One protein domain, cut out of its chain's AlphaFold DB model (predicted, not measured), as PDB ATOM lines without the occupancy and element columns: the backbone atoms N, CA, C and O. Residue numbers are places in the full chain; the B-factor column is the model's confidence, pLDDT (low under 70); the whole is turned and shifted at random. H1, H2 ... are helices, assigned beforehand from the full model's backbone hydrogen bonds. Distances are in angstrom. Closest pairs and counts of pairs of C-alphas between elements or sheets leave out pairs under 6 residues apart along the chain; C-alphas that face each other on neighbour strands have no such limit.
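AT A GLANCE: This is residues 65 to 108 and 177 to 207 of the 251 residues of the protein "Alpha-MPP" of Onchocerca flexuosa (UniProt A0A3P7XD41). Little regular structure is present: a loop-rich model with helix H2 at one side of two smaller helices, H1 and H3, and a long unnamed stretch, residues 177 to 207, that runs out to a far turn near Pro 192 and folds back. The printed part has 75 residues with three named helices, in the order H1, H2, H3, and no named strand. The class is all helix, though the named elements hold only 24 residues. The whole is loose, with a radius of gyration of the C-alphas of 14.3 A, and flat, spanning 42 by 34 by 18 A.

HOW THE PARTS SIT: H2, residues 77 to 88, touches no helix. It is only just apart from H1, residues 65 to 72, with closest C-alphas 8.2 A apart, and it is apart from H3, residues 102 to 105. H1 and H3 are only just apart, at 8.1 A. Each O i to N i+4 pair of H1 is within hydrogen-bond range, and 7 of 8 in H2; H3 is too short for such a pair.

IN THESE COORDINATES: H2 is 16.5 A long, from C-alpha 77 at (-46.036, -37.965, 123.105). H1, 10.5 A, begins at C-alpha 65 (-52.750, -39.043, 140.139). H3 ends at C-alpha 105 (-53.906, -28.475, 141.924).

THE WHOLE: The C-alphas farthest apart, of Asn 92 and Pro 192, are 42.8 A apart. Residues 109 to 176 are not printed, a gap of 29.0 A between C-alphas 108 and 177. The link from H2 to H3 is long. Residues 187 to 194 have pLDDT under 70.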
ATOM      1  N   PHE A  65     -53.156 -37.691 140.514       81.06
ATOM      2  CA  PHE A  65     -52.750 -39.043 140.139       81.06
ATOM      3  C   PHE A  65     -52.423 -39.155 138.642       81.06
ATOM      4  O   PHE A  65     -51.372 -39.687 138.290       81.06
ATOM      5  N   GLU A  66     -53.280 -38.628 137.765       82.50
ATOM      6  CA  GLU A  66     -53.090 -38.655 136.308       82.50
ATOM      7  C   GLU A  66     -51.841 -37.878 135.878       82.50
ATOM      8  O   GLU A  66     -51.066 -38.365 135.052       82.50
ATOM      9  N   ASN A  67     -51.591 -36.713 136.480       83.31
ATOM     10  CA  ASN A  67     -50.383 -35.929 136.227       83.31
ATOM     11  C   ASN A  67     -49.114 -36.704 136.608       83.31
ATOM     12  O   ASN A  67     -48.139 -36.719 135.851       83.31
ATOM     13  N   LYS A  68     -49.117 -37.375 137.766       83.81
ATOM     14  CA  LYS A  68     -47.988 -38.203 138.216       83.81
ATOM     15  C   LYS A  68     -47.780 -39.417 137.320       83.81
ATOM     16  O   LYS A  68     -46.645 -39.683 136.925       83.81
ATOM     17  N   ASP A  69     -48.854 -40.118 136.961       83.25
ATOM     18  CA  ASP A  69     -48.800 -41.273 136.062       83.25
ATOM     19  C   ASP A  69     -48.234 -40.875 134.691       83.25
ATOM     20  O   ASP A  69     -47.293 -41.496 134.198       83.25
ATOM     21  N   MET A  70     -48.713 -39.770 134.117       82.88
ATOM     22  CA  MET A  70     -48.222 -39.249 132.842       82.88
ATOM     23  C   MET A  70     -46.736 -38.870 132.897       82.88
ATOM     24  O   MET A  70     -45.978 -39.233 132.001       82.88
ATOM     25  N   ASN A  71     -46.289 -38.198 133.962       79.81
ATOM     26  CA  ASN A  71     -44.875 -37.860 134.137       79.81
ATOM     27  C   ASN A  71     -43.989 -39.093 134.379       79.81
ATOM     28  O   ASN A  71     -42.796 -39.063 134.064       79.81
ATOM     29  N   SER A  72     -44.550 -40.186 134.897       78.75
ATOM     30  CA  SER A  72     -43.818 -41.431 135.151       78.75
ATOM     31  C   SER A  72     -43.590 -42.282 133.898       78.75
ATOM     32  O   SER A  72     -42.683 -43.115 133.883       78.75
ATOM     33  N   LYS A  73     -44.363 -42.058 132.828       78.62
ATOM     34  CA  LYS A  73     -44.241 -42.822 131.584       78.62
ATOM     35  C   LYS A  73     -43.004 -42.392 130.780       78.62
ATOM     36  O   LYS A  73     -42.639 -41.208 130.771       78.62
ATOM     37  N   PRO A  74     -42.339 -43.341 130.097       73.38
ATOM     38  CA  PRO A  74     -41.256 -43.019 129.171       73.38
ATOM     39  C   PRO A  74     -41.800 -42.399 127.879       73.38
ATOM     40  O   PRO A  74     -41.218 -41.457 127.347       73.38
ATOM     41  N   GLU A  75     -42.958 -42.870 127.412       75.12
ATOM     42  CA  GLU A  75     -43.666 -42.315 126.261       75.12
ATOM     43  C   GLU A  75     -44.259 -40.952 126.625       75.12
ATOM     44  O   GLU A  75     -45.220 -40.847 127.385       75.12
ATOM     45  N   CYS A  76     -43.656 -39.894 126.083       78.00
ATOM     46  CA  CYS A  76     -44.019 -38.513 126.386       78.00
ATOM     47  C   CYS A  76     -44.781 -37.834 125.235       78.00
ATOM     48  O   CYS A  76     -44.848 -36.612 125.216       78.00
ATOM     49  N   GLU A  77     -45.348 -38.565 124.268       83.56
ATOM     50  CA  GLU A  77     -46.036 -37.965 123.105       83.56
ATOM     51  C   GLU A  77     -47.118 -36.926 123.477       83.56
ATOM     52  O   GLU A  77     -47.110 -35.832 122.893       83.56
ATOM     53  N   PRO A  78     -47.993 -37.166 124.481       85.19
ATOM     54  CA  PRO A  78     -48.968 -36.157 124.901       85.19
ATOM     55  C   PRO A  78     -48.299 -34.895 125.469       85.19
ATOM     56  O   PRO A  78     -48.708 -33.775 125.162       85.19
ATOM     57  N   LEU A  79     -47.221 -35.071 126.241       88.88
ATOM     58  CA  LEU A  79     -46.445 -33.975 126.822       88.88
ATOM     59  C   LEU A  79     -45.674 -33.191 125.758       88.88
ATOM     60  O   LEU A  79     -45.663 -31.966 125.802       88.88
ATOM     61  N   LEU A  80     -45.081 -33.868 124.773       90.75
ATOM     62  CA  LEU A  80     -44.395 -33.234 123.646       90.75
ATOM     63  C   LEU A  80     -45.354 -32.349 122.851       90.75
ATOM     64  O   LEU A  80     -44.990 -31.234 122.479       90.75
ATOM     65  N   THR A  81     -46.589 -32.817 122.652       90.62
ATOM     66  CA  THR A  81     -47.644 -32.041 121.989       90.62
ATOM     67  C   THR A  81     -48.026 -30.802 122.802       90.62
ATOM     68  O   THR A  81     -48.220 -29.730 122.235       90.62
ATOM     69  N   ASP A  82     -48.111 -30.888 124.128       92.25
ATOM     70  CA  ASP A  82     -48.375 -29.704 124.957       92.25
ATOM     71  C   ASP A  82     -47.177 -28.735 124.981       92.25
ATOM     72  O   ASP A  82     -47.343 -27.521 124.867       92.25
ATOM     73  N   TRP A  83     -45.954 -29.262 125.057       93.19
ATOM     74  CA  TRP A  83     -44.726 -28.472 125.116       93.19
ATOM     75  C   TRP A  83     -44.414 -27.733 123.822       93.19
ATOM     76  O   TRP A  83     -43.932 -26.604 123.905       93.19
ATOM     77  N   ILE A  84     -44.707 -28.314 122.654       95.12
ATOM     78  CA  ILE A  84     -44.529 -27.603 121.383       95.12
ATOM     79  C   ILE A  84     -45.484 -26.409 121.283       95.12
ATOM     80  O   ILE A  84     -45.059 -25.344 120.849       95.12
ATOM     81  N   HIS A  85     -46.726 -26.524 121.774       94.69
ATOM     82  CA  HIS A  85     -47.644 -25.382 121.847       94.69
ATOM     83  C   HIS A  85     -47.165 -24.330 122.853       94.69
ATOM     84  O   HIS A  85     -47.162 -23.142 122.539       94.69
ATOM     85  N   ALA A  86     -46.707 -24.757 124.035       94.31
ATOM     86  CA  ALA A  86     -46.156 -23.849 125.039       94.31
ATOM     87  C   ALA A  86     -44.955 -23.051 124.502       94.31
ATOM     88  O   ALA A  86     -44.856 -21.851 124.750       94.31
ATOM     89  N   ALA A  87     -44.071 -23.704 123.741       95.56
ATOM     90  CA  ALA A  87     -42.946 -23.050 123.082       95.56
ATOM     91  C   ALA A  87     -43.408 -22.109 121.959       95.56
ATOM     92  O   ALA A  87     -42.935 -20.984 121.887       95.56
ATOM     93  N   ALA A  88     -44.336 -22.553 121.107       96.38
ATOM     94  CA  ALA A  88     -44.757 -21.828 119.909       96.38
ATOM     95  C   ALA A  88     -45.609 -20.580 120.180       96.38
ATOM     96  O   ALA A  88     -45.531 -19.631 119.403       96.38
ATOM     97  N   TYR A  89     -46.415 -20.586 121.247       95.31
ATOM     98  CA  TYR A  89     -47.391 -19.531 121.557       95.31
ATOM     99  C   TYR A  89     -47.081 -18.778 122.863       95.31
ATOM    100  O   TYR A  89     -47.908 -18.007 123.332       95.31
ATOM    101  N   ASN A  90     -45.915 -19.004 123.477       90.25
ATOM    102  CA  ASN A  90     -45.345 -18.213 124.579       90.25
ATOM    103  C   ASN A  90     -46.352 -17.718 125.649       90.25
ATOM    104  O   ASN A  90     -46.528 -16.515 125.853       90.25
ATOM    105  N   SER A  91     -47.016 -18.646 126.346       88.00
ATOM    106  CA  SER A  91     -48.000 -18.332 127.405       88.00
ATOM    107  C   SER A  91     -49.189 -17.457 126.960       88.00
ATOM    108  O   SER A  91     -49.785 -16.760 127.777       88.00
ATOM    109  N   ASN A  92     -49.549 -17.492 125.677       90.88
ATOM    110  CA  ASN A  92     -50.779 -16.924 125.129       90.88
ATOM    111  C   ASN A  92     -51.692 -18.071 124.672       90.88
ATOM    112  O   ASN A  92     -51.240 -18.928 123.917       90.88
ATOM    113  N   THR A  93     -52.959 -18.066 125.105       91.88
ATOM    114  CA  THR A  93     -54.034 -18.981 124.661       91.88
ATOM    115  C   THR A  93     -53.581 -20.443 124.512       91.88
ATOM    116  O   THR A  93     -53.450 -21.147 125.511       91.88
ATOM    117  N   LEU A  94     -53.268 -20.908 123.296       92.19
ATOM    118  CA  LEU A  94     -52.788 -22.262 122.991       92.19
ATOM    119  C   LEU A  94     -51.494 -22.642 123.730       92.19
ATOM    120  O   LEU A  94     -51.238 -23.826 123.982       92.19
ATOM    121  N   GLY A  95     -50.694 -21.642 124.099       92.81
ATOM    122  CA  GLY A  95     -49.476 -21.781 124.887       92.81
ATOM    123  C   GLY A  95     -49.725 -22.158 126.347       92.81
ATOM    124  O   GLY A  95     -48.801 -22.641 127.004       92.81
ATOM    125  N   PHE A  96     -50.948 -21.993 126.863       92.50
ATOM    126  CA  PHE A  96     -51.307 -22.506 128.182       92.50
ATOM    127  C   PHE A  96     -51.350 -24.029 128.173       92.50
ATOM    128  O   PHE A  96     -51.864 -24.654 127.242       92.50
ATOM    129  N   THR A  97     -50.802 -24.641 129.220       90.38
ATOM    130  CA  THR A  97     -50.783 -26.098 129.326       90.38
ATOM    131  C   THR A  97     -52.199 -26.653 129.453       90.38
ATOM    132  O   THR A  97     -53.049 -26.094 130.145       90.38
ATOM    133  N   LYS A  98     -52.456 -27.771 128.769       88.25
ATOM    134  CA  LYS A  98     -53.709 -28.522 128.923       88.25
ATOM    135  C   LYS A  98     -53.821 -29.165 130.313       88.25
ATOM    136  O   LYS A  98     -54.922 -29.447 130.777       88.25
ATOM    137  N   TYR A  99     -52.688 -29.432 130.955       88.19
ATOM    138  CA  TYR A  99     -52.618 -30.157 132.217       88.19
ATOM    139  C   TYR A  99     -52.555 -29.184 133.385       88.19
ATOM    140  O   TYR A  99     -51.879 -28.164 133.309       88.19
ATOM    141  N   CYS A 100     -53.234 -29.499 134.486       87.94
ATOM    142  CA  CYS A 100     -53.174 -28.652 135.673       87.94
ATOM    143  C   CYS A 100     -51.751 -28.682 136.264       87.94
ATOM    144  O   CYS A 100     -51.301 -29.768 136.636       87.94
ATOM    145  N   PRO A 101     -51.036 -27.545 136.377       86.69
ATOM    146  CA  PRO A 101     -49.735 -27.506 137.040       86.69
ATOM    147  C   PRO A 101     -49.842 -27.941 138.504       86.69
ATOM    148  O   PRO A 101     -50.813 -27.591 139.174       86.69
ATOM    149  N   GLU A 102     -48.833 -28.642 139.026       85.00
ATOM    150  CA  GLU A 102     -48.830 -29.157 140.410       85.00
ATOM    151  C   GLU A 102     -49.078 -28.054 141.452       85.00
ATOM    152  O   GLU A 102     -49.831 -28.248 142.405       85.00
ATOM    153  N   GLU A 103     -48.516 -26.866 141.223       87.94
ATOM    154  CA  GLU A 103     -48.717 -25.679 142.061       87.94
ATOM    155  C   GLU A 103     -50.177 -25.205 142.121       87.94
ATOM    156  O   GLU A 103     -50.591 -24.626 143.123       87.94
ATOM    157  N   ASN A 104     -50.976 -25.489 141.088       87.94
ATOM    158  CA  ASN A 104     -52.365 -25.048 140.977       87.94
ATOM    159  C   ASN A 104     -53.380 -26.104 141.424       87.94
ATOM    160  O   ASN A 104     -54.513 -25.736 141.736       87.94
ATOM    161  N   VAL A 105     -52.996 -27.382 141.523       84.94
ATOM    162  CA  VAL A 105     -53.906 -28.475 141.924       84.94
ATOM    163  C   VAL A 105     -54.596 -28.169 143.257       84.94
ATOM    164  O   VAL A 105     -55.799 -28.385 143.396       84.94
ATOM    165  N   MET A 106     -53.860 -27.602 144.219       84.75
ATOM    166  CA  MET A 106     -54.401 -27.241 145.535       84.75
ATOM    167  C   MET A 106     -55.130 -25.888 145.562       84.75
ATOM    168  O   MET A 106     -55.921 -25.644 146.473       84.75
ATOM    169  N   ASN A 107     -54.898 -25.024 144.570       89.38
ATOM    170  CA  ASN A 107     -55.463 -23.672 144.517       89.38
ATOM    171  C   ASN A 107     -56.831 -23.624 143.817       89.38
ATOM    172  O   ASN A 107     -57.634 -22.741 144.106       89.38
ATOM    173  N   ILE A 108     -57.116 -24.562 142.908       88.44
ATOM    174  CA  ILE A 108     -58.393 -24.612 142.181       88.44
ATOM    175  C   ILE A 108     -59.493 -25.088 143.122       88.44
ATOM    176  O   ILE A 108     -59.503 -26.253 143.512       88.44
ATOM    177  N   GLY A 177     -40.295 -20.703 119.174       95.44
ATOM    178  CA  GLY A 177     -39.588 -20.901 120.435       95.44
ATOM    179  C   GLY A 177     -39.008 -22.303 120.557       95.44
ATOM    180  O   GLY A 177     -39.172 -23.143 119.672       95.44
ATOM    181  N   GLU A 178     -38.345 -22.560 121.679       95.44
ATOM    182  CA  GLU A 178     -37.832 -23.881 122.031       95.44
ATOM    183  C   GLU A 178     -38.150 -24.215 123.489       95.44
ATOM    184  O   GLU A 178     -38.219 -23.338 124.352       95.44
ATOM    185  N   LYS A 179     -38.340 -25.505 123.767       92.81
ATOM    186  CA  LYS A 179     -38.507 -26.026 125.123       92.81
ATOM    187  C   LYS A 179     -37.703 -27.308 125.263       92.81
ATOM    188  O   LYS A 179     -37.972 -28.296 124.586       92.81
ATOM    189  N   LEU A 180     -36.718 -27.276 126.154       93.25
ATOM    190  CA  LEU A 180     -35.822 -28.393 126.432       93.25
ATOM    191  C   LEU A 180     -36.130 -28.949 127.820       93.25
ATOM    192  O   LEU A 180     -36.094 -28.220 128.809       93.25
ATOM    193  N   VAL A 181     -36.429 -30.246 127.890       89.38
ATOM    194  CA  VAL A 181     -36.712 -30.949 129.145       89.38
ATOM    195  C   VAL A 181     -35.706 -32.080 129.297       89.38
ATOM    196  O   VAL A 181     -35.718 -33.043 128.535       89.38
ATOM    197  N   ALA A 182     -34.817 -31.955 130.280       88.56
ATOM    198  CA  ALA A 182     -33.897 -33.025 130.639       88.56
ATOM    199  C   ALA A 182     -34.624 -34.046 131.525       88.56
ATOM    200  O   ALA A 182     -35.150 -33.690 132.579       88.56
ATOM    201  N   LYS A 183     -34.640 -35.314 131.106       81.25
ATOM    202  CA  LYS A 183     -35.230 -36.427 131.859       81.25
ATOM    203  C   LYS A 183     -34.293 -37.625 131.798       81.25
ATOM    204  O   LYS A 183     -33.847 -38.004 130.719       81.25
ATOM    205  N   ASP A 184     -33.994 -38.205 132.955       80.19
ATOM    206  CA  ASP A 184     -33.215 -39.437 133.026       80.19
ATOM    207  C   ASP A 184     -34.144 -40.643 132.841       80.19
ATOM    208  O   ASP A 184     -34.993 -40.929 133.687       80.19
ATOM    209  N   LEU A 185     -33.998 -41.328 131.706       77.31
ATOM    210  CA  LEU A 185     -34.777 -42.516 131.359       77.31
ATOM    211  C   LEU A 185     -34.073 -43.824 131.755       77.31
ATOM    212  O   LEU A 185     -34.632 -44.898 131.546       77.31
ATOM    213  N   SER A 186     -32.871 -43.766 132.345       75.06
ATOM    214  CA  SER A 186     -32.053 -44.955 132.640       75.06
ATOM    215  C   SER A 186     -32.715 -45.942 133.608       75.06
ATOM    216  O   SER A 186     -32.473 -47.146 133.524       75.06
ATOM    217  N   CYS A 187     -33.584 -45.447 134.490       68.75
ATOM    218  CA  CYS A 187     -34.320 -46.244 135.471       68.75
ATOM    219  C   CYS A 187     -35.707 -46.701 134.981       68.75
ATOM    220  O   CYS A 187     -36.411 -47.385 135.725       68.75
ATOM    221  N   MET A 188     -36.134 -46.321 133.769       69.88
ATOM    222  CA  MET A 188     -37.443 -46.704 133.240       69.88
ATOM    223  C   MET A 188     -37.370 -48.058 132.531       69.88
ATOM    224  O   MET A 188     -36.601 -48.261 131.593       69.88
ATOM    225  N   ALA A 189     -38.211 -48.994 132.962       65.12
ATOM    226  CA  ALA A 189     -38.391 -50.284 132.312       65.12
ATOM    227  C   ALA A 189     -39.892 -50.561 132.158       65.12
ATOM    228  O   ALA A 189     -40.623 -50.594 133.144       65.12
ATOM    229  N   LEU A 190     -40.353 -50.780 130.922       64.88
ATOM    230  CA  LEU A 190     -41.736 -51.191 130.616       64.88
ATOM    231  C   LEU A 190     -41.910 -52.725 130.685       64.88
ATOM    232  O   LEU A 190     -42.817 -53.288 130.077       64.88
ATOM    233  N   GLY A 191     -41.010 -53.423 131.383       67.81
ATOM    234  CA  GLY A 191     -40.947 -54.882 131.430       67.81
ATOM    235  C   GLY A 191     -39.551 -55.387 131.819       67.81
ATOM    236  O   GLY A 191     -38.786 -54.650 132.438       67.81
ATOM    237  N   PRO A 192     -39.177 -56.630 131.461       64.62
ATOM    238  CA  PRO A 192     -37.850 -57.177 131.762       64.62
ATOM    239  C   PRO A 192     -36.720 -56.504 130.963       64.62
ATOM    240  O   PRO A 192     -35.547 -56.679 131.286       64.62
ATOM    241  N   THR A 193     -37.060 -55.757 129.912       65.00
ATOM    242  CA  THR A 193     -36.116 -55.018 129.070       65.00
ATOM    243  C   THR A 193     -36.074 -53.540 129.470       65.00
ATOM    244  O   THR A 193     -37.137 -52.914 129.539       65.00
ATOM    245  N   PRO A 194     -34.877 -52.961 129.686       67.00
ATOM    246  CA  PRO A 194     -34.718 -51.525 129.909       67.00
ATOM    247  C   PRO A 194     -35.297 -50.715 128.746       67.00
ATOM    248  O   PRO A 194     -35.154 -51.116 127.587       67.00
ATOM    249  N   TYR A 195     -35.925 -49.576 129.040       71.50
ATOM    250  CA  TYR A 195     -36.339 -48.644 127.996       71.50
ATOM    251  C   TYR A 195     -35.087 -48.009 127.368       71.50
ATOM    252  O   TYR A 195     -34.173 -47.616 128.099       71.50
ATOM    253  N   PRO A 196     -34.980 -47.933 126.029       74.25
ATOM    254  CA  PRO A 196     -33.808 -47.345 125.400       74.25
ATOM    255  C   PRO A 196     -33.720 -45.855 125.750       74.25
ATOM    256  O   PRO A 196     -34.714 -45.134 125.705       74.25
ATOM    257  N   ASN A 197     -32.517 -45.384 126.082       77.31
ATOM    258  CA  ASN A 197     -32.288 -43.972 126.384       77.31
ATOM    259  C   ASN A 197     -32.248 -43.166 125.074       77.31
ATOM    260  O   ASN A 197     -31.183 -42.968 124.487       77.31
ATOM    261  N   LEU A 198     -33.428 -42.796 124.577       80.81
ATOM    262  CA  LEU A 198     -33.620 -42.034 123.347       80.81
ATOM    263  C   LEU A 198     -33.987 -40.584 123.664       80.81
ATOM    264  O   LEU A 198     -34.668 -40.291 124.645       80.81
ATOM    265  N   ALA A 199     -33.562 -39.672 122.791       85.81
ATOM    266  CA  ALA A 199     -34.076 -38.312 122.781       85.81
ATOM    267  C   ALA A 199     -35.378 -38.268 121.974       85.81
ATOM    268  O   ALA A 199     -35.430 -38.767 120.848       85.81
ATOM    269  N   HIS A 200     -36.404 -37.632 122.530       87.69
ATOM    270  CA  HIS A 200     -37.664 -37.377 121.843       87.69
ATOM    271  C   HIS A 200     -37.778 -35.879 121.566       87.69
ATOM    272  O   HIS A 200     -37.603 -35.068 122.474       87.69
ATOM    273  N   PHE A 201     -38.059 -35.503 120.321       91.25
ATOM    274  CA  PHE A 201     -38.219 -34.106 119.928       91.25
ATOM    275  C   PHE A 201     -39.343 -33.960 118.905       91.25
ATOM    276  O   PHE A 201     -39.664 -34.897 118.176       91.25
ATOM    277  N   VAL A 202     -39.926 -32.765 118.856       93.62
ATOM    278  CA  VAL A 202     -40.943 -32.372 117.879       93.62
ATOM    279  C   VAL A 202     -40.527 -31.027 117.300       93.62
ATOM    280  O   VAL A 202     -40.117 -30.135 118.038       93.62
ATOM    281  N   LEU A 203     -40.631 -30.893 115.980       94.12
ATOM    282  CA  LEU A 203     -40.448 -29.635 115.265       94.12
ATOM    283  C   LEU A 203     -41.779 -29.268 114.612       94.12
ATOM    284  O   LEU A 203     -42.343 -30.075 113.876       94.12
ATOM    285  N   GLY A 204     -42.271 -28.063 114.886       93.69
ATOM    286  CA  GLY A 204     -43.541 -27.568 114.366       93.69
ATOM    287  C   GLY A 204     -43.403 -26.172 113.771       93.69
ATOM    288  O   GLY A 204     -42.653 -25.341 114.282       93.69
ATOM    289  N   PHE A 205     -44.156 -25.929 112.705       94.62
ATOM    290  CA  PHE A 205     -44.338 -24.620 112.080       94.62
ATOM    291  C   PHE A 205     -45.797 -24.193 112.250       94.62
ATOM    292  O   PHE A 205     -46.666 -25.043 112.454       94.62
ATOM    293  N   GLU A 206     -46.064 -22.892 112.167       94.44
ATOM    294  CA  GLU A 206     -47.433 -22.379 112.127       94.44
ATOM    295  C   GLU A 206     -48.167 -22.910 110.885       94.44
ATOM    296  O   GLU A 206     -47.618 -22.899 109.779       94.44
ATOM    297  N   SER A 207     -49.392 -23.403 111.075       92.75
ATOM    298  CA  SER A 207     -50.281 -23.822 109.987       92.75
ATOM    299  C   SER A 207     -51.375 -22.785 109.741       92.75
ATOM    300  O   SER A 207     -51.525 -21.824 110.491       92.75
TER     301      SER A 207